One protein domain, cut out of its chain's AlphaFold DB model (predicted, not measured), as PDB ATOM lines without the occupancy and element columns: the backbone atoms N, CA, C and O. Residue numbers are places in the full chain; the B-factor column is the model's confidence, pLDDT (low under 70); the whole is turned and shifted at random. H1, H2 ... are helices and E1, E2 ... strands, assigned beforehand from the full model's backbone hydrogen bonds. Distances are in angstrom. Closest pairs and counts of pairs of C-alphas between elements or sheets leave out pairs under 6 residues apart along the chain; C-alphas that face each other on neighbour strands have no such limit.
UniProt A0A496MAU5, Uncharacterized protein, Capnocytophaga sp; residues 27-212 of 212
ATOM      1  N   ASP A  27     -55.035 -15.949  63.776       52.00
ATOM      2  CA  ASP A  27     -56.492 -15.779  63.886       52.00
ATOM      3  C   ASP A  27     -57.180 -15.822  62.504       52.00
ATOM      4  O   ASP A  27     -58.384 -15.593  62.394       52.00
ATOM      5  N   LYS A  28     -56.432 -16.111  61.425       70.69
ATOM      6  CA  LYS A  28     -56.959 -16.187  60.059       70.69
ATOM      7  C   LYS A  28     -56.641 -17.533  59.423       70.69
ATOM      8  O   LYS A  28     -55.477 -17.873  59.244       70.69
ATOM      9  N   ASP A  29     -57.680 -18.245  59.009       79.69
ATOM     10  CA  ASP A  29     -57.560 -19.328  58.040       79.69
ATOM     11  C   ASP A  29     -57.768 -18.736  56.643       79.69
ATOM     12  O   ASP A  29     -58.862 -18.274  56.302       79.69
ATOM     13  N   LEU A  30     -56.702 -18.672  55.842       81.25
ATOM     14  CA  LEU A  30     -56.823 -18.249  54.446       81.25
ATOM     15  C   LEU A  30     -57.505 -19.309  53.584       81.25
ATOM     16  O   LEU A  30     -57.906 -18.990  52.468       81.25
ATOM     17  N   ALA A  31     -57.640 -20.541  54.078       87.75
ATOM     18  CA  ALA A  31     -58.221 -21.670  53.375       87.75
ATOM     19  C   ALA A  31     -57.566 -21.913  52.003       87.75
ATOM     20  O   ALA A  31     -58.238 -22.263  51.027       87.75
ATOM     21  N   ILE A  32     -56.249 -21.701  51.916       92.06
ATOM     22  CA  ILE A  32     -55.446 -22.037  50.738       92.06
ATOM     23  C   ILE A  32     -55.261 -23.556  50.737       92.06
ATOM     24  O   ILE A  32     -54.791 -24.131  51.716       92.06
ATOM     25  N   GLN A  33     -55.622 -24.218  49.642       93.06
ATOM     26  CA  GLN A  33     -55.462 -25.667  49.500       93.06
ATOM     27  C   GLN A  33     -54.152 -26.041  48.822       93.06
ATOM     28  O   GLN A  33     -53.527 -27.047  49.161       93.06
ATOM     29  N   ARG A  34     -53.744 -25.257  47.826       93.62
ATOM     30  CA  ARG A  34     -52.506 -25.486  47.089       93.62
ATOM     31  C   ARG A  34     -51.970 -24.196  46.497       93.62
ATOM     32  O   ARG A  34     -52.719 -23.245  46.270       93.62
ATOM     33  N   ILE A  35     -50.684 -24.214  46.202       93.75
ATOM     34  CA  ILE A  35     -49.961 -23.120  45.578       93.75
ATOM     35  C   ILE A  35     -49.240 -23.680  44.359       93.75
ATOM     36  O   ILE A  35     -48.464 -24.628  44.487       93.75
ATOM     37  N   ASP A  36     -49.491 -23.096  43.194       91.12
ATOM     38  CA  ASP A  36     -48.834 -23.463  41.943       91.12
ATOM     39  C   ASP A  36     -47.829 -22.368  41.573       91.12
ATOM     40  O   ASP A  36     -48.182 -21.196  41.472       91.12
ATOM     41  N   ILE A  37     -46.566 -22.748  41.400       88.06
ATOM     42  CA  ILE A  37     -45.458 -21.864  41.045       88.06
ATOM     43  C   ILE A  37     -45.051 -22.158  39.605       88.06
ATOM     44  O   ILE A  37     -44.687 -23.284  39.244       88.06
ATOM     45  N   TYR A  38     -45.061 -21.108  38.798       81.56
ATOM     46  CA  TYR A  38     -44.738 -21.139  37.385       81.56
ATOM     47  C   TYR A  38     -43.382 -20.457  37.156       81.56
ATOM     48  O   TYR A  38     -43.206 -19.280  37.505       81.56
ATOM     49  N   PRO A  39     -42.393 -21.169  36.593       71.56
ATOM     50  CA  PRO A  39     -41.175 -20.535  36.124       71.56
ATOM     51  C   PRO A  39     -41.524 -19.686  34.897       71.56
ATOM     52  O   PRO A  39     -41.894 -20.229  33.862       71.56
ATOM     53  N   ILE A  40     -41.437 -18.362  35.021       63.59
ATOM     54  CA  ILE A  40     -41.700 -17.447  33.906       63.59
ATOM     55  C   ILE A  40     -40.407 -17.274  33.107       63.59
ATOM     56  O   ILE A  40     -39.347 -17.008  33.689       63.59
ATOM     57  N   SER A  41     -40.478 -17.419  31.783       53.88
ATOM     58  CA  SER A  41     -39.385 -17.038  30.892       53.88
ATOM     59  C   SER A  41     -39.388 -15.519  30.671       53.88
ATOM     60  O   SER A  41     -40.394 -14.846  30.861       53.88
ATOM     61  N   SER A  42     -38.262 -14.923  30.276       46.78
ATOM     62  CA  SER A  42     -38.170 -13.460  30.110       46.78
ATOM     63  C   SER A  42     -39.104 -12.854  29.050       46.78
ATOM     64  O   SER A  42     -39.105 -11.636  28.897       46.78
ATOM     65  N   THR A  43     -39.826 -13.676  28.286       45.19
ATOM     66  CA  THR A  43     -40.733 -13.249  27.215       45.19
ATOM     67  C   THR A  43     -42.211 -13.294  27.595       45.19
ATOM     68  O   THR A  43     -43.006 -12.745  26.843       45.19
ATOM     69  N   ASP A  44     -42.584 -13.898  28.725       51.91
ATOM     70  CA  ASP A  44     -43.999 -14.097  29.065       51.91
ATOM     71  C   ASP A  44     -44.539 -12.893  29.856       51.91
ATOM     72  O   ASP A  44     -43.991 -12.504  30.894       51.91
ATOM     73  N   THR A  45     -45.629 -12.285  29.385       51.22
ATOM     74  CA  THR A  45     -46.291 -11.173  30.082       51.22
ATOM     75  C   THR A  45     -47.258 -11.682  31.152       51.22
ATOM     76  O   THR A  45     -47.882 -12.727  31.016       51.22
ATOM     77  N   PHE A  46     -47.456 -10.929  32.238       51.12
ATOM     78  CA  PHE A  46     -48.376 -11.330  33.315       51.12
ATOM     79  C   PHE A  46     -49.840 -11.499  32.863       51.12
ATOM     80  O   PHE A  46     -50.597 -12.258  33.471       51.12
ATOM     81  N   GLU A  47     -50.235 -10.829  31.779       52.16
ATOM     82  CA  GLU A  47     -51.537 -11.023  31.137       52.16
ATOM     83  C   GLU A  47     -51.607 -12.323  30.324       52.16
ATOM     84  O   GLU A  47     -52.655 -12.969  30.335       52.16
ATOM     85  N   GLU A  48     -50.509 -12.756  29.697       49.78
ATOM     86  CA  GLU A  48     -50.372 -14.084  29.071       49.78
ATOM     87  C   GLU A  48     -50.308 -15.210  30.111       49.78
ATOM     88  O   GLU A  48     -50.706 -16.340  29.833       49.78
ATOM     89  N   ILE A  49     -49.909 -14.888  31.346       50.31
ATOM     90  CA  ILE A  49     -49.972 -15.785  32.511       50.31
ATOM     91  C   ILE A  49     -51.408 -15.858  33.092       50.31
ATOM     92  O   ILE A  49     -51.643 -16.409  34.167       50.31
ATOM     93  N   ASN A  50     -52.424 -15.366  32.368       42.31
ATOM     94  CA  ASN A  50     -53.808 -15.792  32.579       42.31
ATOM     95  C   ASN A  50     -53.947 -17.299  32.322       42.31
ATOM     96  O   ASN A  50     -54.096 -17.722  31.180       42.31
ATOM     97  N   VAL A  51     -53.909 -18.070  33.412       41.19
ATOM     98  CA  VAL A  51     -54.522 -19.383  33.747       41.19
ATOM     99  C   VAL A  51     -55.285 -20.122  32.646       41.19
ATOM    100  O   VAL A  51     -56.394 -20.617  32.793       41.19
ATOM    101  N   THR A  52     -54.629 -20.278  31.521       40.84
ATOM    102  CA  THR A  52     -54.815 -21.350  30.566       40.84
ATOM    103  C   THR A  52     -53.423 -21.498  30.017       40.84
ATOM    104  O   THR A  52     -53.049 -20.752  29.123       40.84
ATOM    105  N   GLN A  53     -52.597 -22.350  30.627       47.50
ATOM    106  CA  GLN A  53     -51.257 -22.606  30.114       47.50
ATOM    107  C   GLN A  53     -51.378 -23.146  28.685       47.50
ATOM    108  O   GLN A  53     -51.589 -24.328  28.468       47.50
ATOM    109  N   LYS A  54     -51.303 -22.198  27.747       44.66
ATOM    110  CA  LYS A  54     -51.171 -22.200  26.288       44.66
ATOM    111  C   LYS A  54     -50.013 -22.996  25.688       44.66
ATOM    112  O   LYS A  54     -49.846 -22.917  24.475       44.66
ATOM    113  N   MET A  55     -49.150 -23.620  26.494       53.00
ATOM    114  CA  MET A  55     -47.825 -24.094  26.064       53.00
ATOM    115  C   MET A  55     -47.334 -25.265  26.923       53.00
ATOM    116  O   MET A  55     -47.837 -25.472  28.028       53.00
ATOM    117  N   ASP A  56     -46.351 -26.018  26.416       60.53
ATOM    118  CA  ASP A  56     -45.573 -26.962  27.224       60.53
ATOM    119  C   ASP A  56     -45.083 -26.240  28.481       60.53
ATOM    120  O   ASP A  56     -44.439 -25.192  28.396       60.53
ATOM    121  N   SER A  57     -45.445 -26.755  29.650       72.31
ATOM    122  CA  SER A  57     -45.297 -26.019  30.896       72.31
ATOM    123  C   SER A  57     -44.759 -26.898  32.009       72.31
ATOM    124  O   SER A  57     -45.047 -28.091  32.112       72.31
ATOM    125  N   THR A  58     -43.960 -26.286  32.874       80.56
ATOM    126  CA  THR A  58     -43.593 -26.869  34.161       80.56
ATOM    127  C   THR A  58     -44.402 -26.184  35.252       80.56
ATOM    128  O   THR A  58     -44.484 -24.957  35.288       80.56
ATOM    129  N   VAL A  59     -44.974 -26.974  36.153       86.19
ATOM    130  CA  VAL A  59     -45.681 -26.491  37.340       86.19
ATOM    131  C   VAL A  59     -45.027 -27.097  38.570       86.19
ATOM    132  O   VAL A  59     -44.925 -28.318  38.700       86.19
ATOM    133  N   MET A  60     -44.584 -26.234  39.477       88.31
ATOM    134  CA  MET A  60     -44.076 -26.623  40.788       88.31
ATOM    135  C   MET A  60     -45.187 -26.379  41.801       88.31
ATOM    136  O   MET A  60     -45.559 -25.236  42.040       88.31
ATOM    137  N   ARG A  61     -45.754 -27.438  42.372       90.56
ATOM    138  CA  ARG A  61     -46.925 -27.349  43.246       90.56
ATOM    139  C   ARG A  61     -46.582 -27.676  44.690       90.56
ATOM    140  O   ARG A  61     -45.936 -28.684  44.973       90.56
ATOM    141  N   ILE A  62     -47.126 -26.864  45.587       92.12
ATOM    142  CA  ILE A  62     -47.183 -27.088  47.027       92.12
ATOM    143  C   ILE A  62     -48.640 -27.427  47.364       92.12
ATOM    144  O   ILE A  62     -49.523 -26.585  47.232       92.12
ATOM    145  N   ASP A  63     -48.915 -28.664  47.762       91.69
ATOM    146  CA  ASP A  63     -50.236 -29.101  48.223       91.69
ATOM    147  C   ASP A  63     -50.273 -29.020  49.750       91.69
ATOM    148  O   ASP A  63     -49.610 -29.803  50.435       91.69
ATOM    149  N   LEU A  64     -51.023 -28.046  50.268       89.94
ATOM    150  CA  LEU A  64     -51.092 -27.735  51.695       89.94
ATOM    151  C   LEU A  64     -51.990 -28.721  52.452       89.94
ATOM    152  O   LEU A  64     -51.793 -28.931  53.643       89.94
ATOM    153  N   ILE A  65     -52.942 -29.361  51.762       88.31
ATOM    154  CA  ILE A  65     -53.856 -30.343  52.363       88.31
ATOM    155  C   ILE A  65     -53.168 -31.698  52.513       88.31
ATOM    156  O   ILE A  65     -53.293 -32.361  53.540       88.31
ATOM    157  N   LYS A  66     -52.440 -32.130  51.479       89.31
ATOM    158  CA  LYS A  66     -51.722 -33.415  51.475       89.31
ATOM    159  C   LYS A  66     -50.295 -33.310  51.999       89.31
ATOM    160  O   LYS A  66     -49.586 -34.317  51.962       89.31
ATOM    161  N   ASP A  67     -49.862 -32.113  52.392       86.75
ATOM    162  CA  ASP A  67     -48.496 -31.811  52.826       86.75
ATOM    163  C   ASP A  67     -47.451 -32.426  51.872       86.75
ATOM    164  O   ASP A  67     -46.588 -33.234  52.229       86.75
ATOM    165  N   SER A  68     -47.629 -32.144  50.579       88.81
ATOM    166  CA  SER A  68     -46.901 -32.792  49.484       88.81
ATOM    167  C   SER A  68     -46.409 -31.773  48.468       88.81
ATOM    168  O   SER A  68     -47.075 -30.785  48.173       88.81
ATOM    169  N   LEU A  69     -45.253 -32.060  47.882       88.75
ATOM    170  CA  LEU A  69     -44.613 -31.249  46.857       88.75
ATOM    171  C   LEU A  69     -44.626 -32.002  45.529       88.75
ATOM    172  O   LEU A  69     -44.391 -33.214  45.500       88.75
ATOM    173  N   TYR A  70     -44.893 -31.290  44.436       89.00
ATOM    174  CA  TYR A  70     -44.983 -31.880  43.106       89.00
ATOM    175  C   TYR A  70     -44.209 -31.067  42.081       89.00
ATOM    176  O   TYR A  70     -44.389 -29.857  41.973       89.00
ATOM    177  N   TRP A  71     -43.425 -31.761  41.270       89.12
ATOM    178  CA  TRP A  71     -42.902 -31.229  40.021       89.12
ATOM    179  C   TRP A  71     -43.673 -31.884  38.875       89.12
ATOM    180  O   TRP A  71     -43.733 -33.113  38.789       89.12
ATOM    181  N   MET A  72     -44.317 -31.072  38.041       87.25
ATOM    182  CA  MET A  72     -45.212 -31.535  36.982       87.25
ATOM    183  C   MET A  72     -44.807 -30.921  35.648       87.25
ATOM    184  O   MET A  72     -44.579 -29.715  35.571       87.25
ATOM    185  N   GLU A  73     -44.772 -31.734  34.598       85.62
ATOM    186  CA  GLU A  73     -44.520 -31.282  33.231       85.62
ATOM    187  C   GLU A  73     -45.714 -31.626  32.346       85.62
ATOM    188  O   GLU A  73     -46.142 -32.783  32.283       85.62
ATOM    189  N   TYR A  74     -46.241 -30.617  31.664       81.12
ATOM    190  CA  TYR A  74     -47.330 -30.745  30.710       81.12
ATOM    191  C   TYR A  74     -46.831 -30.466  29.304       81.12
ATOM    192  O   TYR A  74     -45.997 -29.588  29.094       81.12
ATOM    193  N   ARG A  75     -47.394 -31.183  28.334       80.00
ATOM    194  CA  ARG A  75     -47.166 -30.952  26.909       80.00
ATOM    195  C   ARG A  75     -48.482 -30.721  26.185       80.00
ATOM    196  O   ARG A  75     -49.470 -31.404  26.470       80.00
ATOM    197  N   SER A  76     -48.483 -29.775  25.252       75.25
ATOM    198  CA  SER A  76     -49.604 -29.554  24.343       75.25
ATOM    199  C   SER A  76     -49.719 -30.726  23.372       75.25
ATOM    200  O   SER A  76     -48.769 -31.086  22.676       75.25
ATOM    201  N   ASP A  77     -50.894 -31.339  23.311       71.25
ATOM    202  CA  ASP A  77     -51.235 -32.293  22.268       71.25
ATOM    203  C   ASP A  77     -51.507 -31.517  20.971       71.25
ATOM    204  O   ASP A  77     -52.438 -30.713  20.884       71.25
ATOM    205  N   SER A  78     -50.677 -31.737  19.951       70.81
ATOM    206  CA  SER A  78     -50.727 -30.973  18.700       70.81
ATOM    207  C   SER A  78     -52.061 -31.101  17.957       70.81
ATOM    208  O   SER A  78     -52.423 -30.167  17.233       70.81
ATOM    209  N   ILE A  79     -52.787 -32.205  18.174       69.12
ATOM    210  CA  ILE A  79     -54.045 -32.562  17.509       69.12
ATOM    211  C   ILE A  79     -55.232 -32.001  18.291       69.12
ATOM    212  O   ILE A  79     -56.064 -31.292  17.734       69.12
ATOM    213  N   THR A  80     -55.313 -32.301  19.588       72.12
ATOM    214  CA  THR A  80     -56.476 -31.924  20.414       72.12
ATOM    215  C   THR A  80     -56.354 -30.541  21.043       72.12
ATOM    216  O   THR A  80     -57.334 -30.038  21.584       72.12
ATOM    217  N   LYS A  81     -55.159 -29.935  21.006       67.19
ATOM    218  CA  LYS A  81     -54.804 -28.704  21.738       67.19
ATOM    219  C   LYS A  81     -55.027 -28.798  23.255       67.19
ATOM    220  O   LYS A  81     -54.970 -27.781  23.944       67.19
ATOM    221  N   ASN A  82     -55.234 -30.009  23.773       69.75
ATOM    222  CA  ASN A  82     -55.332 -30.288  25.198       69.75
ATOM    223  C   ASN A  82     -53.939 -30.510  25.790       69.75
ATOM    224  O   ASN A  82     -53.033 -30.990  25.113       69.75
ATOM    225  N   TYR A  83     -53.781 -30.220  27.077       72.75
ATOM    226  CA  TYR A  83     -52.525 -30.430  27.793       72.75
ATOM    227  C   TYR A  83     -52.530 -31.788  28.475       72.75
ATOM    228  O   TYR A  83     -53.468 -32.129  29.196       72.75
ATOM    229  N   LYS A  84     -51.472 -32.569  28.256       80.62
ATOM    230  CA  LYS A  84     -51.276 -33.874  28.893       80.62
ATOM    231  C   LYS A  84     -50.109 -33.795  29.866       80.62
ATOM    232  O   LYS A  84     -49.051 -33.283  29.517       80.62
ATOM    233  N   LEU A  85     -50.312 -34.316  31.075       84.38
ATOM    234  CA  LEU A  85     -49.244 -34.515  32.052       84.38
ATOM    235  C   LEU A  85     -48.305 -35.606  31.521       84.38
ATOM    236  O   LEU A  85     -48.737 -36.743  31.339       84.38
ATOM    237  N   ILE A  86     -47.046 -35.259  31.266       87.81
ATOM    238  CA  ILE A  86     -46.039 -36.188  30.733       87.81
ATOM    239  C   ILE A  86     -45.042 -36.649  31.792       87.81
ATOM    240  O   ILE A  86     -44.466 -37.726  31.658       87.81
ATOM    241  N   ARG A  87     -44.856 -35.870  32.863       86.88
ATOM    242  CA  ARG A  87     -43.989 -36.246  33.980       86.88
ATOM    243  C   ARG A  87     -44.532 -35.709  35.294       86.88
ATOM    244  O   ARG A  87     -44.983 -34.569  35.372       86.88
ATOM    245  N   LEU A  88     -44.469 -36.554  36.318       89.50
ATOM    246  CA  LEU A  88     -44.875 -36.250  37.682       89.50
ATOM    247  C   LEU A  88     -43.824 -36.790  38.643       89.50
ATOM    248  O   LEU A  88     -43.612 -37.997  38.719       89.50
ATOM    249  N   SER A  89     -43.240 -35.892  39.420       88.25
ATOM    250  CA  SER A  89     -42.421 -36.234  40.575       88.25
ATOM    251  C   SER A  89     -43.136 -35.753  41.831       88.25
ATOM    252  O   SER A  89     -43.575 -34.605  41.887       88.25
ATOM    253  N   LYS A  90     -43.269 -36.622  42.837       88.25
ATOM    254  CA  LYS A  90     -43.961 -36.327  44.099       88.25
ATOM    255  C   LYS A  90     -43.047 -36.609  45.280       88.25
ATOM    256  O   LYS A  90     -42.471 -37.688  45.365       88.25
ATOM    257  N   TRP A  91     -43.039 -35.698  46.243       82.06
ATOM    258  CA  TRP A  91     -42.378 -35.887  47.527       82.06
ATOM    259  C   TRP A  91     -43.268 -35.457  48.691       82.06
ATOM    260  O   TRP A  91     -44.133 -34.594  48.547       82.06
ATOM    261  N   LYS A  92     -43.052 -36.060  49.868       81.12
ATOM    262  CA  LYS A  92     -43.589 -35.510  51.119       81.12
ATOM    263  C   LYS A  92     -42.925 -34.156  51.355       81.12
ATOM    264  O   LYS A  92     -41.714 -34.043  51.161       81.12
ATOM    265  N   ASN A  93     -43.693 -33.162  51.781       73.75
ATOM    266  CA  ASN A  93     -43.131 -31.897  52.216       73.75
ATOM    267  C   ASN A  93     -42.281 -32.141  53.474       73.75
ATOM    268  O   ASN A  93     -42.786 -32.285  54.580       73.75
ATOM    269  N   LYS A  94     -40.969 -32.276  53.277       67.06
ATOM    270  CA  LYS A  94     -39.972 -32.272  54.353       67.06
ATOM    271  C   LYS A  94     -39.361 -30.882  54.521       67.06
ATOM    272  O   LYS A  94     -38.292 -30.768  55.112       67.06
ATOM    273  N   SER A  95     -39.969 -29.854  53.921       65.44
ATOM    274  CA  SER A  95     -39.438 -28.507  54.047       65.44
ATOM    275  C   SER A  95     -39.461 -28.074  55.506       65.44
ATOM    276  O   SER A  95     -40.234 -28.575  56.323       65.44
ATOM    277  N   ILE A  96     -38.599 -27.113  55.806       66.44
ATOM    278  CA  ILE A  96     -38.547 -26.455  57.106       66.44
ATOM    279  C   ILE A  96     -39.813 -25.630  57.405       66.44
ATOM    280  O   ILE A  96     -39.955 -25.169  58.530       66.44
ATOM    281  N   TYR A  97     -40.703 -25.437  56.420       77.12
ATOM    282  CA  TYR A  97     -41.901 -24.615  56.545       77.12
ATOM    283  C   TYR A  97     -43.164 -25.480  56.637       77.12
ATOM    284  O   TYR A  97     -43.472 -26.287  55.750       77.12
ATOM    285  N   LYS A  98     -43.953 -25.275  57.688       82.38
ATOM    286  CA  LYS A  98     -45.295 -25.839  57.825       82.38
ATOM    287  C   LYS A  98     -46.266 -25.128  56.878       82.38
ATOM    288  O   LYS A  98     -46.211 -23.907  56.744       82.38
ATOM    289  N   PRO A  99     -47.257 -25.839  56.306       81.38
ATOM    290  CA  PRO A  99     -48.301 -25.224  55.480       81.38
ATOM    291  C   PRO A  99     -49.006 -24.013  56.118       81.38
ATOM    292  O   PRO A  99     -49.410 -23.089  55.415       81.38
ATOM    293  N   SER A 100     -49.123 -23.986  57.451       85.00
ATOM    294  CA  SER A 100     -49.742 -22.889  58.200       85.00
ATOM    295  C   SER A 100     -49.028 -21.548  58.046       85.00
ATOM    296  O   SER A 100     -49.661 -20.519  58.270       85.00
ATOM    297  N   ILE A 101     -47.753 -21.523  57.637       88.12
ATOM    298  CA  ILE A 101     -46.991 -20.279  57.486       88.12
ATOM    299  C   ILE A 101     -47.681 -19.297  56.532       88.12
ATOM    300  O   ILE A 101     -47.677 -18.089  56.760       88.12
ATOM    301  N   PHE A 102     -48.363 -19.804  55.501       90.31
ATOM    302  CA  PHE A 102     -49.054 -18.967  54.523       90.31
ATOM    303  C   PHE A 102     -50.237 -18.201  55.122       90.31
ATOM    304  O   PHE A 102     -50.569 -17.135  54.610       90.31
ATOM    305  N   ASN A 103     -50.812 -18.643  56.248       89.38
ATOM    306  CA  ASN A 103     -51.872 -17.905  56.947       89.38
ATOM    307  C   ASN A 103     -51.405 -16.552  57.509       89.38
ATOM    308  O   ASN A 103     -52.231 -15.697  57.830       89.38
ATOM    309  N   HIS A 104     -50.092 -16.320  57.580       91.00
ATOM    310  CA  HIS A 104     -49.529 -15.039  57.994       91.00
ATOM    311  C   HIS A 104     -49.466 -13.993  56.871       91.00
ATOM    312  O   HIS A 104     -49.163 -12.830  57.163       91.00
ATOM    313  N   ILE A 105     -49.782 -14.358  55.620       92.25
ATOM    314  CA  ILE A 105     -49.857 -13.399  54.511       92.25
ATOM    315  C   ILE A 105     -50.923 -12.333  54.833       92.25
ATOM    316  O   ILE A 105     -52.088 -12.672  55.077       92.25
ATOM    317  N   PRO A 106     -50.582 -11.028  54.813       91.12
ATOM    318  CA  PRO A 106     -51.556  -9.972  55.058       91.12
ATOM    319  C   PRO A 106     -52.693  -9.995  54.030       91.12
ATOM    320  O   PRO A 106     -52.454 -10.043  52.825       91.12
ATOM    321  N   SER A 107     -53.939  -9.867  54.501       89.38
ATOM    322  CA  SER A 107     -55.152  -9.945  53.667       89.38
ATOM    323  C   SER A 107     -55.123  -9.052  52.427       89.38
ATOM    324  O   SER A 107     -55.585  -9.478  51.378       89.38
ATOM    325  N   LYS A 108     -54.546  -7.847  52.540       91.19
ATOM    326  CA  LYS A 108     -54.440  -6.866  51.446       91.19
ATOM    327  C   LYS A 108     -53.606  -7.347  50.251       91.19
ATOM    328  O   LYS A 108     -53.672  -6.746  49.186       91.19
ATOM    329  N   TYR A 109     -52.824  -8.412  50.429       92.06
ATOM    330  CA  TYR A 109     -52.017  -9.030  49.382       92.06
ATOM    331  C   TYR A 109     -52.575 -10.376  48.913       92.06
ATOM    332  O   TYR A 109     -51.983 -10.981  48.034       92.06
ATOM    333  N   ILE A 110     -53.683 -10.874  49.469       92.69
ATOM    334  CA  ILE A 110     -54.213 -12.206  49.132       92.69
ATOM    335  C   ILE A 110     -55.740 -12.232  49.033       92.69
ATOM    336  O   ILE A 110     -56.421 -13.157  49.473       92.69
ATOM    337  N   GLU A 111     -56.306 -11.174  48.462       91.94
ATOM    338  CA  GLU A 111     -57.730 -11.124  48.145       91.94
ATOM    339  C   GLU A 111     -58.072 -12.095  47.007       91.94
ATOM    340  O   GLU A 111     -57.382 -12.150  45.984       91.94
ATOM    341  N   LYS A 112     -59.175 -12.828  47.167       90.69
ATOM    342  CA  LYS A 112     -59.693 -13.774  46.173       90.69
ATOM    343  C   LYS A 112     -59.949 -13.085  44.833       90.69
ATOM    344  O   LYS A 112     -60.442 -11.959  44.793       90.69
ATOM    345  N   ASN A 113     -59.647 -13.779  43.740       89.06
ATOM    346  CA  ASN A 113     -59.788 -13.301  42.360       89.06
ATOM    347  C   ASN A 113     -59.006 -12.009  42.066       89.06
ATOM    348  O   ASN A 113     -59.348 -11.260  41.147       89.06
ATOM    349  N   ARG A 114     -57.949 -11.725  42.838       90.25
ATOM    350  CA  ARG A 114     -57.029 -10.617  42.567       90.25
ATOM    351  C   ARG A 114     -55.739 -11.089  41.935       90.25
ATOM    352  O   ARG A 114     -55.322 -12.241  42.049       90.25
ATOM    353  N   LYS A 115     -55.074 -10.123  41.313       88.81
ATOM    354  CA  LYS A 115     -53.728 -10.271  40.799       88.81
ATOM    355  C   LYS A 115     -52.849  -9.146  41.313       88.81
ATOM    356  O   LYS A 115     -53.269  -7.991  41.318       88.81
ATOM    357  N   TYR A 116     -51.632  -9.495  41.695       86.62
ATOM    358  CA  TYR A 116     -50.653  -8.575  42.244       86.62
ATOM    359  C   TYR A 116     -49.349  -8.680  41.462       86.62
ATOM    360  O   TYR A 116     -48.842  -9.777  41.230       86.62
ATOM    361  N   ILE A 117     -48.803  -7.525  41.087       85.12
ATOM    362  CA  ILE A 117     -47.492  -7.408  40.452       85.12
ATOM    363  C   ILE A 117     -46.583  -6.660  41.424       85.12
ATOM    364  O   ILE A 117     -46.732  -5.459  41.643       85.12
ATOM    365  N   PHE A 118     -45.632  -7.375  42.012       82.75
ATOM    366  CA  PHE A 118     -44.678  -6.861  42.992       82.75
ATOM    367  C   PHE A 118     -43.347  -6.463  42.337       82.75
ATOM    368  O   PHE A 118     -42.272  -6.687  42.884       82.75
ATOM    369  N   SER A 119     -43.417  -5.862  41.149       72.25
ATOM    370  CA  SER A 119     -42.280  -5.260  40.447       72.25
ATOM    371  C   SER A 119     -42.746  -4.017  39.697       72.25
ATOM    372  O   SER A 119     -43.850  -3.996  39.155       72.25
ATOM    373  N   LYS A 120     -41.905  -2.980  39.657       58.59
ATOM    374  CA  LYS A 120     -42.163  -1.765  38.868       58.59
ATOM    375  C   LYS A 120     -41.741  -1.912  37.401       58.59
ATOM    376  O   LYS A 120     -42.210  -1.145  36.568       58.59
ATOM    377  N   THR A 121     -40.885  -2.883  37.090       58.19
ATOM    378  CA  THR A 121     -40.269  -3.064  35.768       58.19
ATOM    379  C   THR A 121     -40.368  -4.522  35.317       58.19
ATOM    380  O   THR A 121     -39.993  -5.415  36.088       58.19
ATOM    381  N   PRO A 122     -40.862  -4.796  34.089       53.56
ATOM    382  CA  PRO A 122     -40.722  -6.102  33.450       53.56
ATOM    383  C   PRO A 122     -39.238  -6.447  33.368       53.56
ATOM    384  O   PRO A 122     -38.456  -5.728  32.749       53.56
ATOM    385  N   GLU A 123     -38.836  -7.519  34.035       54.66
ATOM    386  CA  GLU A 123     -37.437  -7.925  34.119       54.66
ATOM    387  C   GLU A 123     -37.316  -9.410  33.807       54.66
ATOM    388  O   GLU A 123     -38.254 -10.187  33.990       54.66
ATOM    389  N   LYS A 124     -36.136  -9.824  33.337       55.66
ATOM    390  CA  LYS A 124     -35.841 -11.246  33.155       55.66
ATOM    391  C   LYS A 124     -35.986 -11.957  34.514       55.66
ATOM    392  O   LYS A 124     -35.538 -11.429  35.528       55.66
ATOM    393  N   ASN A 125     -36.550 -13.169  34.518       62.59
ATOM    394  CA  ASN A 125     -36.706 -14.044  35.693       62.59
ATOM    395  C   ASN A 125     -37.807 -13.624  36.684       62.59
ATOM    396  O   ASN A 125     -37.551 -13.404  37.869       62.59
ATOM    397  N   TRP A 126     -39.054 -13.549  36.232       72.56
ATOM    398  CA  TRP A 126     -40.181 -13.463  37.160       72.56
ATOM    399  C   TRP A 126     -40.592 -14.857  37.668       72.56
ATOM    400  O   TRP A 126     -40.312 -15.900  37.062       72.56
ATOM    401  N   ARG A 127     -41.268 -14.885  38.816       75.06
ATOM    402  CA  ARG A 127     -42.055 -16.034  39.274       75.06
ATOM    403  C   ARG A 127     -43.519 -15.633  39.281       75.06
ATOM    404  O   ARG A 127     -43.849 -14.573  39.807       75.06
ATOM    405  N   SER A 128     -44.368 -16.471  38.690       82.44
ATOM    406  CA  SER A 128     -45.815 -16.381  38.871       82.44
ATOM    407  C   SER A 128     -46.222 -17.455  39.855       82.44
ATOM    408  O   SER A 128     -45.724 -18.580  39.804       82.44
ATOM    409  N   VAL A 129     -47.103 -17.081  40.767       88.19
ATOM    410  CA  VAL A 129     -47.635 -17.959  41.792       88.19
ATOM    411  C   VAL A 129     -49.144 -17.809  41.820       88.19
ATOM    412  O   VAL A 129     -49.646 -16.693  41.931       88.19
ATOM    413  N   ALA A 130     -49.854 -18.929  41.750       90.69
ATOM    414  CA  ALA A 130     -51.293 -19.003  41.942       90.69
ATOM    415  C   ALA A 130     -51.602 -19.661  43.290       90.69
ATOM    416  O   ALA A 130     -51.208 -20.799  43.546       90.69
ATOM    417  N   PHE A 131     -52.327 -18.948  44.144       93.19
ATOM    418  CA  PHE A 131     -52.884 -19.466  45.389       93.19
ATOM    419  C   PHE A 131     -54.302 -19.945  45.109       93.19
ATOM    420  O   PHE A 131     -55.147 -19.136  44.737       93.19
ATOM    421  N   HIS A 132     -54.565 -21.237  45.286       93.38
ATOM    422  CA  HIS A 132     -55.886 -21.822  45.072       93.38
ATOM    423  C   HIS A 132     -56.597 -22.025  46.410       93.38
ATOM    424  O   HIS A 132     -56.077 -22.714  47.295       93.38
ATOM    425  N   PHE A 133     -57.789 -21.449  46.545       93.56
ATOM    426  CA  PHE A 133     -58.589 -21.507  47.765       93.56
ATOM    427  C   PHE A 133     -59.604 -22.654  47.744       93.56
ATOM    428  O   PHE A 133     -59.988 -23.161  46.691       93.56
ATOM    429  N   THR A 134     -60.075 -23.036  48.931       91.56
ATOM    430  CA  THR A 134     -61.101 -24.078  49.134       91.56
ATOM    431  C   THR A 134     -62.412 -23.832  48.395       91.56
ATOM    432  O   THR A 134     -63.072 -24.790  48.003       91.56
ATOM    433  N   ASP A 135     -62.789 -22.571  48.188       91.31
ATOM    434  CA  ASP A 135     -64.016 -22.181  47.488       91.31
ATOM    435  C   ASP A 135     -63.869 -22.151  45.957       91.31
ATOM    436  O   ASP A 135     -64.785 -21.732  45.254       91.31
ATOM    437  N   GLY A 136     -62.718 -22.589  45.438       89.19
ATOM    438  CA  GLY A 136     -62.414 -22.635  44.010       89.19
ATOM    439  C   GLY A 136     -61.908 -21.319  43.423       89.19
ATOM    440  O   GLY A 136     -61.556 -21.293  42.245       89.19
ATOM    441  N   THR A 137     -61.842 -20.241  44.211       91.94
ATOM    442  CA  THR A 137     -61.221 -18.987  43.767       91.94
ATOM    443  C   THR A 137     -59.699 -19.086  43.767       91.94
ATOM    444  O   THR A 137     -59.104 -20.011  44.331       91.94
ATOM    445  N   GLU A 138     -59.049 -18.103  43.147       90.88
ATOM    446  CA  GLU A 138     -57.592 -18.022  43.119       90.88
ATOM    447  C   GLU A 138     -57.069 -16.588  43.218       90.88
ATOM    448  O   GLU A 138     -57.751 -15.631  42.850       90.88
ATOM    449  N   THR A 139     -55.842 -16.437  43.710       90.50
ATOM    450  CA  THR A 139     -55.096 -15.172  43.705       90.50
ATOM    451  C   THR A 139     -53.763 -15.376  43.010       90.50
ATOM    452  O   THR A 139     -53.088 -16.372  43.255       90.50
ATOM    453  N   HIS A 140     -53.348 -14.404  42.197       89.19
ATOM    454  CA  HIS A 140     -52.084 -14.460  41.462       89.19
ATOM    455  C   HIS A 140     -51.076 -13.451  41.969       89.19
ATOM    456  O   HIS A 140     -51.385 -12.264  42.075       89.19
ATOM    457  N   TRP A 141     -49.854 -13.902  42.213       89.44
ATOM    458  CA  TRP A 141     -48.696 -13.057  42.477       89.44
ATOM    459  C   TRP A 141     -47.706 -13.169  41.327       89.44
ATOM    460  O   TRP A 141     -47.404 -14.268  40.869       89.44
ATOM    461  N   ALA A 142     -47.153 -12.037  40.905       82.94
ATOM    462  CA  ALA A 142     -45.909 -11.980  40.156       82.94
ATOM    463  C   ALA A 142     -44.877 -11.178  40.934       82.94
ATOM    464  O   ALA A 142     -45.142 -10.052  41.352       82.94
ATOM    465  N   PHE A 143     -43.695 -11.752  41.116       80.00
ATOM    466  CA  PHE A 143     -42.588 -11.100  41.804       80.00
ATOM    467  C   PHE A 143     -41.244 -11.503  41.193       80.00
ATOM    468  O   PHE A 143     -41.127 -12.498  40.468       80.00
ATOM    469  N   LYS A 144     -40.221 -10.687  41.455       73.81
ATOM    470  CA  LYS A 144     -38.873 -10.871  40.916       73.81
ATOM    471  C   LYS A 144     -38.148 -12.018  41.632       73.81
ATOM    472  O   LYS A 144     -38.179 -12.107  42.852       73.81
ATOM    473  N   TYR A 145     -37.427 -12.844  40.873       65.56
ATOM    474  CA  TYR A 145     -36.638 -13.979  41.380       65.56
ATOM    475  C   TYR A 145     -35.285 -13.597  42.030       65.56
ATOM    476  O   TYR A 145     -34.581 -14.457  42.553       65.56
ATOM    477  N   ASP A 146     -34.882 -12.326  41.993       58.62
ATOM    478  CA  ASP A 146     -33.495 -11.890  42.270       58.62
ATOM    479  C   ASP A 146     -33.067 -11.986  43.740       58.62
ATOM    480  O   ASP A 146     -31.891 -11.833  44.062       58.62
ATOM    481  N   ILE A 147     -34.013 -12.275  44.632       53.12
ATOM    482  CA  ILE A 147     -33.802 -12.279  46.078       53.12
ATOM    483  C   ILE A 147     -32.745 -13.322  46.487       53.12
ATOM    484  O   ILE A 147     -31.893 -13.028  47.320       53.12
ATOM    485  N   PHE A 148     -32.677 -14.486  45.828       49.31
ATOM    486  CA  PHE A 148     -31.622 -15.476  46.103       49.31
ATOM    487  C   PHE A 148     -30.207 -14.973  45.791       49.31
ATOM    488  O   PHE A 148     -29.260 -15.308  46.500       49.31
ATOM    489  N   VAL A 149     -30.022 -14.199  44.717       47.91
ATOM    490  CA  VAL A 149     -28.673 -13.788  44.304       47.91
ATOM    491  C   VAL A 149     -28.140 -12.722  45.254       47.91
ATOM    492  O   VAL A 149     -26.964 -12.768  45.605       47.91
ATOM    493  N   THR A 150     -28.984 -11.804  45.717       48.28
ATOM    494  CA  THR A 150     -28.601 -10.750  46.665       48.28
ATOM    495  C   THR A 150     -28.503 -11.240  48.107       48.28
ATOM    496  O   THR A 150     -27.562 -10.848  48.792       48.28
ATOM    497  N   GLN A 151     -29.386 -12.133  48.565       54.00
ATOM    498  CA  GLN A 151     -29.338 -12.677  49.931       54.00
ATOM    499  C   GLN A 151     -28.040 -13.423  50.232       54.00
ATOM    500  O   GLN A 151     -27.374 -13.145  51.228       54.00
ATOM    501  N   TYR A 152     -27.648 -14.340  49.345       53.41
ATOM    502  CA  TYR A 152     -26.455 -15.156  49.552       53.41
ATOM    503  C   TYR A 152     -25.158 -14.415  49.214       53.41
ATOM    504  O   TYR A 152     -24.134 -14.680  49.842       53.41
ATOM    505  N   LYS A 153     -25.171 -13.479  48.250       51.59
ATOM    506  CA  LYS A 153     -23.962 -12.705  47.911       51.59
ATOM    507  C   LYS A 153     -23.644 -11.606  48.920       51.59
ATOM    508  O   LYS A 153     -22.466 -11.335  49.122       51.59
ATOM    509  N   ASN A 154     -24.655 -10.992  49.540       58.25
ATOM    510  CA  ASN A 154     -24.451  -9.816  50.392       58.25
ATOM    511  C   ASN A 154     -24.485 -10.115  51.899       58.25
ATOM    512  O   ASN A 154     -24.283  -9.188  52.674       58.25
ATOM    513  N   GLN A 155     -24.732 -11.368  52.318       67.62
ATOM    514  CA  GLN A 155     -24.762 -11.785  53.734       67.62
ATOM    515  C   GLN A 155     -25.628 -10.879  54.633       67.62
ATOM    516  O   GLN A 155     -25.287 -10.626  55.787       67.62
ATOM    517  N   LEU A 156     -26.740 -10.362  54.103       72.81
ATOM    518  CA  LEU A 156     -27.627  -9.478  54.859       72.81
ATOM    519  C   LEU A 156     -28.321 -10.247  55.987       72.81
ATOM    520  O   LEU A 156     -28.766 -11.381  55.796       72.81
ATOM    521  N   SER A 157     -28.483  -9.599  57.141       83.19
ATOM    522  CA  SER A 157     -29.381 -10.101  58.183       83.19
ATOM    523  C   SER A 157     -30.846 -10.022  57.735       83.19
ATOM    524  O   SER A 157     -31.205  -9.243  56.847       83.19
ATOM    525  N   TYR A 158     -31.725 -10.794  58.389       83.88
ATOM    526  CA  TYR A 158     -33.169 -10.744  58.132       83.88
ATOM    527  C   TYR A 158     -33.717  -9.309  58.226       83.88
ATOM    528  O   TYR A 158     -34.398  -8.843  57.318       83.88
ATOM    529  N   ASP A 159     -33.388  -8.570  59.290       86.31
ATOM    530  CA  ASP A 159     -33.935  -7.224  59.499       86.31
ATOM    531  C   ASP A 159     -33.429  -6.212  58.459       86.31
ATOM    532  O   ASP A 159     -34.173  -5.315  58.058       86.31
ATOM    533  N   GLU A 160     -32.181  -6.336  58.000       84.69
ATOM    534  CA  GLU A 160     -31.643  -5.490  56.927       84.69
ATOM    535  C   GLU A 160     -32.326  -5.772  55.595       84.69
ATOM    536  O   GLU A 160     -32.671  -4.834  54.876       84.69
ATOM    537  N   LEU A 161     -32.580  -7.045  55.296       83.25
ATOM    538  CA  LEU A 161     -33.299  -7.441  54.098       83.25
ATOM    539  C   LEU A 161     -34.718  -6.864  54.074       83.25
ATOM    540  O   LEU A 161     -35.121  -6.243  53.091       83.25
ATOM    541  N   ILE A 162     -35.457  -7.008  55.176       85.88
ATOM    542  CA  ILE A 162     -36.813  -6.463  55.284       85.88
ATOM    543  C   ILE A 162     -36.800  -4.936  55.141       85.88
ATOM    544  O   ILE A 162     -37.634  -4.393  54.423       85.88
ATOM    545  N   LYS A 163     -35.836  -4.234  55.753       85.44
ATOM    546  CA  LYS A 163     -35.705  -2.768  55.625       85.44
ATOM    547  C   LYS A 163     -35.450  -2.303  54.191       85.44
ATOM    548  O   LYS A 163     -35.861  -1.201  53.839       85.44
ATOM    549  N   GLN A 164     -34.748  -3.103  53.391       82.75
ATOM    550  CA  GLN A 164     -34.427  -2.779  51.999       82.75
ATOM    551  C   GLN A 164     -35.537  -3.184  51.017       82.75
ATOM    552  O   GLN A 164     -35.546  -2.707  49.882       82.75
ATOM    553  N   SER A 165     -36.475  -4.042  51.431       82.69
ATOM    554  CA  SER A 165     -37.572  -4.489  50.574       82.69
ATOM    555  C   SER A 165     -38.592  -3.376  50.324       82.69
ATOM    556  O   SER A 165     -39.000  -2.645  51.226       82.69
ATOM    557  N   GLN A 166     -39.079  -3.299  49.084       84.12
ATOM    558  CA  GLN A 166     -40.236  -2.474  48.733       84.12
ATOM    559  C   GLN A 166     -41.537  -3.012  49.364       84.12
ATOM    560  O   GLN A 166     -42.483  -2.251  49.569       84.12
ATOM    561  N   TYR A 167     -41.591  -4.313  49.667       87.25
ATOM    562  CA  TYR A 167     -42.763  -5.006  50.200       87.25
ATOM    563  C   TYR A 167     -42.415  -5.791  51.481       87.25
ATOM    564  O   TYR A 167     -42.550  -7.017  51.518       87.25
ATOM    565  N   PRO A 168     -42.012  -5.103  52.566       86.88
ATOM    566  CA  PRO A 168     -41.446  -5.731  53.764       86.88
ATOM    567  C   PRO A 168     -42.381  -6.744  54.441       86.88
ATOM    568  O   PRO A 168     -41.923  -7.733  55.005       86.88
ATOM    569  N   GLU A 169     -43.697  -6.524  54.385       89.31
ATOM    570  CA  GLU A 169     -44.692  -7.406  55.012       89.31
ATOM    571  C   GLU A 169     -44.875  -8.748  54.291       89.31
ATOM    572  O   GLU A 169     -45.429  -9.676  54.882       89.31
ATOM    573  N   ILE A 170     -44.465  -8.846  53.021       90.88
ATOM    574  CA  ILE A 170     -44.619 -10.063  52.209       90.88
ATOM    575  C   ILE A 170     -43.311 -10.632  51.667       90.88
ATOM    576  O   ILE A 170     -43.305 -11.762  51.181       90.88
ATOM    577  N   GLU A 171     -42.207  -9.907  51.835       88.50
ATOM    578  CA  GLU A 171     -40.854 -10.372  51.539       88.50
ATOM    579  C   GLU A 171     -40.561 -11.779  52.105       88.50
ATOM    580  O   GLU A 171     -40.073 -12.618  51.347       88.50
ATOM    581  N   PRO A 172     -40.937 -12.126  53.359       88.88
ATOM    582  CA  PRO A 172     -40.734 -13.483  53.878       88.88
ATOM    583  C   PRO A 172     -41.399 -14.569  53.027       88.88
ATOM    584  O   PRO A 172     -40.836 -15.643  52.835       88.88
ATOM    585  N   PHE A 173     -42.582 -14.296  52.473       91.06
ATOM    586  CA  PHE A 173     -43.314 -15.269  51.663       91.06
ATOM    587  C   PHE A 173     -42.728 -15.408  50.262       91.06
ATOM    588  O   PHE A 173     -42.773 -16.502  49.707       91.06
ATOM    589  N   PHE A 174     -42.122 -14.353  49.706       88.69
ATOM    590  CA  PHE A 174     -41.349 -14.480  48.468       88.69
ATOM    591  C   PHE A 174     -40.179 -15.450  48.649       88.69
ATOM    592  O   PHE A 174     -39.973 -16.316  47.799       88.69
ATOM    593  N   ILE A 175     -39.485 -15.364  49.788       85.50
ATOM    594  CA  ILE A 175     -38.371 -16.251  50.146       85.50
ATOM    595  C   ILE A 175     -38.859 -17.692  50.298       85.50
ATOM    596  O   ILE A 175     -38.333 -18.584  49.638       85.50
ATOM    597  N   ILE A 176     -39.916 -17.917  51.087       88.38
ATOM    598  CA  ILE A 176     -40.504 -19.251  51.295       88.38
ATOM    599  C   ILE A 176     -40.901 -19.893  49.958       88.38
ATOM    600  O   ILE A 176     -40.551 -21.041  49.682       88.38
ATOM    601  N   LEU A 177     -41.624 -19.161  49.103       89.31
ATOM    602  CA  LEU A 177     -42.054 -19.658  47.793       89.31
ATOM    603  C   LEU A 177     -40.859 -19.976  46.891       89.31
ATOM    604  O   LEU A 177     -40.897 -20.943  46.131       89.31
ATOM    605  N   GLN A 178     -39.793 -19.184  46.975       83.06
ATOM    606  CA  GLN A 178     -38.581 -19.407  46.206       83.06
ATOM    607  C   GLN A 178     -37.803 -20.634  46.686       83.06
ATOM    608  O   GLN A 178     -37.432 -21.461  45.853       83.06
ATOM    609  N   ASP A 179     -37.609 -20.781  47.995       82.31
ATOM    610  CA  ASP A 179     -36.975 -21.944  48.624       82.31
ATOM    611  C   ASP A 179     -37.696 -23.236  48.234       82.31
ATOM    612  O   ASP A 179     -37.081 -24.188  47.744       82.31
ATOM    613  N   LEU A 180     -39.024 -23.251  48.389       84.50
ATOM    614  CA  LEU A 180     -39.857 -24.391  48.020       84.50
ATOM    615  C   LEU A 180     -39.812 -24.647  46.515       84.50
ATOM    616  O   LEU A 180     -39.659 -25.793  46.100       84.50
ATOM    617  N   GLY A 181     -39.885 -23.603  45.688       84.31
ATOM    618  CA  GLY A 181     -39.750 -23.725  44.238       84.31
ATOM    619  C   GLY A 181     -38.411 -24.342  43.828       84.31
ATOM    620  O   GLY A 181     -38.378 -25.243  42.994       84.31
ATOM    621  N   TYR A 182     -37.305 -23.918  44.440       80.00
ATOM    622  CA  TYR A 182     -35.984 -24.490  44.181       80.00
ATOM    623  C   TYR A 182     -35.905 -25.955  44.625       80.00
ATOM    624  O   TYR A 182     -35.414 -26.806  43.879       80.00
ATOM    625  N   TYR A 183     -36.431 -26.271  45.810       79.81
ATOM    626  CA  TYR A 183     -36.481 -27.642  46.310       79.81
ATOM    627  C   TYR A 183     -37.283 -28.554  45.373       79.81
ATOM    628  O   TYR A 183     -36.808 -29.624  44.995       79.81
ATOM    629  N   ILE A 184     -38.452 -28.091  44.915       84.06
ATOM    630  CA  ILE A 184     -39.277 -28.790  43.922       84.06
ATOM    631  C   ILE A 184     -38.527 -28.940  42.593       84.06
ATOM    632  O   ILE A 184     -38.625 -29.979  41.945       84.06
ATOM    633  N   TRP A 185     -37.754 -27.939  42.170       80.31
ATOM    634  CA  TRP A 185     -36.947 -28.029  40.954       80.31
ATOM    635  C   TRP A 185     -35.854 -29.101  41.045       80.31
ATOM    636  O   TRP A 185     -35.600 -29.789  40.057       80.31
ATOM    637  N   GLY A 186     -35.248 -29.294  42.221       74.75
ATOM    638  CA  GLY A 186     -34.305 -30.391  42.476       74.75
ATOM    639  C   GLY A 186     -34.903 -31.768  42.162       74.75
ATOM    640  O   GLY A 186     -34.245 -32.607  41.546       74.75
ATOM    641  N   LEU A 187     -36.200 -31.946  42.443       72.81
ATOM    642  CA  LEU A 187     -36.945 -33.185  42.176       72.81
ATOM    643  C   LEU A 187     -36.965 -33.579  40.692       72.81
ATOM    644  O   LEU A 187     -37.147 -34.752  40.372       72.81
ATOM    645  N   LYS A 188     -36.775 -32.625  39.771       74.06
ATOM    646  CA  LYS A 188     -36.645 -32.908  38.332       74.06
ATOM    647  C   LYS A 188     -35.461 -33.833  38.034       74.06
ATOM    648  O   LYS A 188     -35.508 -34.601  37.069       74.06
ATOM    649  N   TRP A 189     -34.399 -33.721  38.823       71.44
ATOM    650  CA  TRP A 189     -33.119 -34.391  38.610       71.44
ATOM    651  C   TRP A 189     -32.910 -35.577  39.553       71.44
ATOM    652  O   TRP A 189     -31.781 -36.037  39.686       71.44
ATOM    653  N   ASP A 190     -33.967 -36.018  40.249       66.69
ATOM    654  CA  ASP A 190     -33.904 -37.015  41.330       66.69
ATOM    655  C   ASP A 190     -32.859 -36.670  42.408       66.69
ATOM    656  O   ASP A 190     -32.402 -37.512  43.180       66.69
ATOM    657  N   PHE A 191     -32.511 -35.385  42.483       65.19
ATOM    658  CA  PHE A 191     -31.633 -34.810  43.474       65.19
ATOM    659  C   PHE A 191     -32.522 -34.104  44.482       65.19
ATOM    660  O   PHE A 191     -33.082 -33.045  44.204       65.19
ATOM    661  N   VAL A 192     -32.677 -34.697  45.661       58.12
ATOM    662  CA  VAL A 192     -33.156 -33.935  46.809       58.12
ATOM    663  C   VAL A 192     -31.937 -33.180  47.301       58.12
ATOM    664  O   VAL A 192     -31.039 -33.819  47.851       58.12
ATOM    665  N   PRO A 193     -31.828 -31.865  47.072       55.34
ATOM    666  CA  PRO A 193     -30.694 -31.178  47.627       55.34
ATOM    667  C   PRO A 193     -30.774 -31.271  49.151       55.34
ATOM    668  O   PRO A 193     -31.797 -30.913  49.741       55.34
ATOM    669  N   ASP A 194     -29.672 -31.675  49.782       55.06
ATOM    670  CA  ASP A 194     -29.382 -31.376  51.186       55.06
ATOM    671  C   ASP A 194     -29.141 -29.864  51.319       55.06
ATOM    672  O   ASP A 194     -28.073 -29.411  51.736       55.06
ATOM    673  N   PHE A 195     -30.104 -29.045  50.880       55.38
ATOM    674  CA  PHE A 195     -30.042 -27.614  51.097       55.38
ATOM    675  C   PHE A 195     -30.110 -27.432  52.607       55.38
ATOM    676  O   PHE A 195     -31.100 -27.833  53.226       55.38
ATOM    677  N   PRO A 196     -29.073 -26.857  53.232       56.34
ATOM    678  CA  PRO A 196     -29.060 -26.681  54.664       56.34
ATOM    679  C   PRO A 196     -29.915 -25.455  54.995       56.34
ATOM    680  O   PRO A 196     -29.407 -24.456  55.494       56.34
ATOM    681  N   PHE A 197     -31.213 -25.512  54.689       60.72
ATOM    682  CA  PHE A 197     -32.181 -24.463  54.997       60.72
ATOM    683  C   PHE A 197     -32.139 -24.124  56.493       60.72
ATOM    684  O   PHE A 197     -32.192 -22.961  56.875       60.72
ATOM    685  N   GLU A 198     -31.911 -25.135  57.333       53.84
ATOM    686  CA  GLU A 198     -31.704 -24.996  58.776       53.84
ATOM    687  C   GLU A 198     -30.381 -24.330  59.169       53.84
ATOM    688  O   GLU A 198     -30.204 -24.025  60.342       53.84
ATOM    689  N   LYS A 199     -29.430 -24.120  58.253       59.50
ATOM    690  CA  LYS A 199     -28.207 -23.326  58.481       59.50
ATOM    691  C   LYS A 199     -28.330 -21.898  57.951       59.50
ATOM    692  O   LYS A 199     -27.410 -21.116  58.155       59.50
ATOM    693  N   ASN A 200     -29.430 -21.565  57.276       75.62
ATOM    694  CA  ASN A 200     -29.685 -20.220  56.785       75.62
ATOM    695  C   ASN A 200     -30.369 -19.386  57.886       75.62
ATOM    696  O   ASN A 200     -31.463 -19.718  58.346       75.62
ATOM    697  N   ASP A 201     -29.723 -18.296  58.304       79.50
ATOM    698  CA  ASP A 201     -30.213 -17.447  59.394       79.50
ATOM    699  C   ASP A 201     -31.489 -16.666  59.038       79.50
ATOM    700  O   ASP A 201     -32.328 -16.446  59.912       79.50
ATOM    701  N   ILE A 202     -31.698 -16.317  57.763       83.38
ATOM    702  CA  ILE A 202     -32.948 -15.699  57.286       83.38
ATOM    703  C   ILE A 202     -34.104 -16.681  57.477       83.38
ATOM    704  O   ILE A 202     -35.123 -16.325  58.065       83.38
ATOM    705  N   ASN A 203     -33.927 -17.930  57.051       82.44
ATOM    706  CA  ASN A 203     -34.971 -18.950  57.141       82.44
ATOM    707  C   ASN A 203     -35.309 -19.296  58.596       82.44
ATOM    708  O   ASN A 203     -36.481 -19.436  58.949       82.44
ATOM    709  N   ARG A 204     -34.292 -19.365  59.465       83.50
ATOM    710  CA  ARG A 204     -34.487 -19.519  60.915       83.50
ATOM    711  C   ARG A 204     -35.311 -18.382  61.506       83.50
ATOM    712  O   ARG A 204     -36.223 -18.641  62.288       83.50
ATOM    713  N   GLU A 205     -35.007 -17.138  61.144       86.94
ATOM    714  CA  GLU A 205     -35.761 -15.979  61.626       86.94
ATOM    715  C   GLU A 205     -37.193 -15.950  61.078       86.94
ATOM    716  O   GLU A 205     -38.112 -15.603  61.819       86.94
ATOM    717  N   ILE A 206     -37.424 -16.393  59.838       87.25
ATOM    718  CA  ILE A 206     -38.775 -16.584  59.290       87.25
ATOM    719  C   ILE A 206     -39.558 -17.591  60.146       87.25
ATOM    720  O   ILE A 206     -40.622 -17.257  60.663       87.25
ATOM    721  N   ILE A 207     -39.022 -18.793  60.366       85.50
ATOM    722  CA  ILE A 207     -39.691 -19.837  61.163       85.50
ATOM    723  C   ILE A 207     -39.972 -19.343  62.580       85.50
ATOM    724  O   ILE A 207     -41.089 -19.453  63.081       85.50
ATOM    725  N   LYS A 208     -38.975 -18.724  63.217       86.56
ATOM    726  CA  LYS A 208     -39.099 -18.156  64.562       86.56
ATOM    727  C   LYS A 208     -40.210 -17.107  64.657       86.56
ATOM    728  O   LYS A 208     -40.806 -16.967  65.715       86.56
ATOM    729  N   ARG A 209     -40.492 -16.356  63.591       86.12
ATOM    730  CA  ARG A 209     -41.510 -15.293  63.602       86.12
ATOM    731  C   ARG A 209     -42.906 -15.773  63.203       86.12
ATOM    732  O   ARG A 209     -43.881 -15.164  63.640       86.12
ATOM    733  N   TYR A 210     -43.002 -16.816  62.379       84.69
ATOM    734  CA  TYR A 210     -44.254 -17.215  61.725       84.69
ATOM    735  C   TYR A 210     -44.696 -18.662  62.000       84.69
ATOM    736  O   TYR A 210     -45.732 -19.075  61.497       84.69
ATOM    737  N   GLU A 211     -43.953 -19.453  62.774       76.31
ATOM    738  CA  GLU A 211     -44.335 -20.843  63.085       76.31
ATOM    739  C   GLU A 211     -44.284 -21.205  64.578       76.31
ATOM    740  O   GLU A 211     -44.351 -22.392  64.919       76.31
ATOM    741  N   GLN A 212     -44.165 -20.199  65.455       62.34
ATOM    742  CA  GLN A 212     -44.240 -20.355  66.915       62.34
ATOM    743  C   GLN A 212     -45.672 -20.534  67.416       62.34
ATOM    744  O   GLN A 212     -46.549 -19.739  67.006       62.34
TER     745      GLN A 212
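Overview. This is residues 27 to 212 of the 212 residues of an uncharacterized protein of Capnocytophaga sp (UniProt A0A496MAU5). A twisted sheet of seven strands curls round one long helix, H4, with the short helix H1 on the same face and no named helix on the other. H2, H3 and H5 gather off the sheet near residues 171 to 178 of H4; the longest axis runs from them to the turn between E3 and E4. The printed part has 186 residues with seven named strands and five named helices, in the order E1 E2 E3 E4 H1 E5 E6 E7 H2 H3 H4 H5, and its class is mixed, helices and strands. The sheet runs E4 E3 E2 E1 E6 E7 E5 and is mixed. The whole is compact, with a radius of gyration of the C-alphas of 16.4 A, and spans 53 by 35 by 35 A, only just elongated.

Along the chain. In the sheet, E4 is residues 83 to 92, 25.5 A long, and bends by 62 degrees at residue 86. E3 is 68 to 76, 25.5 A; E2 is 57 to 63, 18.3 A; E1 is 32 to 39, 20.5 A, from C-alpha 32 at (-55.446, -22.037, 50.738). E6 is 126 to 133, 22.7 A; E7 is 138 to 144, 20.2 A; E5 is 115 to 117. H4 is residues 171 to 189, 28.4 A, from C-alpha 171 at (-40.854, -10.372, 51.539). H1 is 99 to 104, H2 147 to 154, H3 158 to 164, and H5 201 to 210, ending at C-alpha 210 (-44.254, -17.215, 61.725).

Arrangement. E1 E2 E3 E4 form a meander, each strand the antiparallel neighbour of the one before; within hydrogen-bond range are N 35 and O 62 at 2.8 A, N 59 and O 72 at 2.8 A, and N 71 and O 89 at 2.9 A. E1 and E6 are antiparallel, with N 36 and O 130 at 2.9 A. E6 and E7 form an antiparallel hairpin, with N 129 and O 141 at 2.8 A. E5 is parallel to E7, with N 116 and O 140 at 2.8 A. With H4 on one face, the sheet makes two layers; the C-alphas of Trp 71 and Ile 184, the closest of E3 and H4, are 5.9 A apart. H1 lies over E1, across the strands at 89 degrees on the local plane, at a height over the sheet of 10.1 A. H2 only just touches H4, through residues 175 to 178 of H4 alone, with 3 pairs of C-alphas within 8 A, the closest those of Ile 147 and Ile 175 at 7.3 A. H3 and H5 only just touch, with 3 such pairs, about perpendicular at 89 degrees; the closest C-alphas are those of Tyr 158 and Ile 202, 5.0 A. Every O i to N i+4 pair is within hydrogen-bond range in H2, H3 and H5, against 12 of 15 in H4 and 0 of 2 in H1, where 3 of 3 O i to N i+3 pairs are.

Size, cuts and confidence. The two C-alphas farthest apart, those of Ile 79 and Asp 159, are 53.0 A apart. The printed part has no cut and ends at the chain's last residue, 212. The links E1 to E2 and H4 to H5 are long. Mean pLDDT of the printed part is 76.8; residues 40 to 56, 145 to 155 and 190 to 199 are among the 52 under 70.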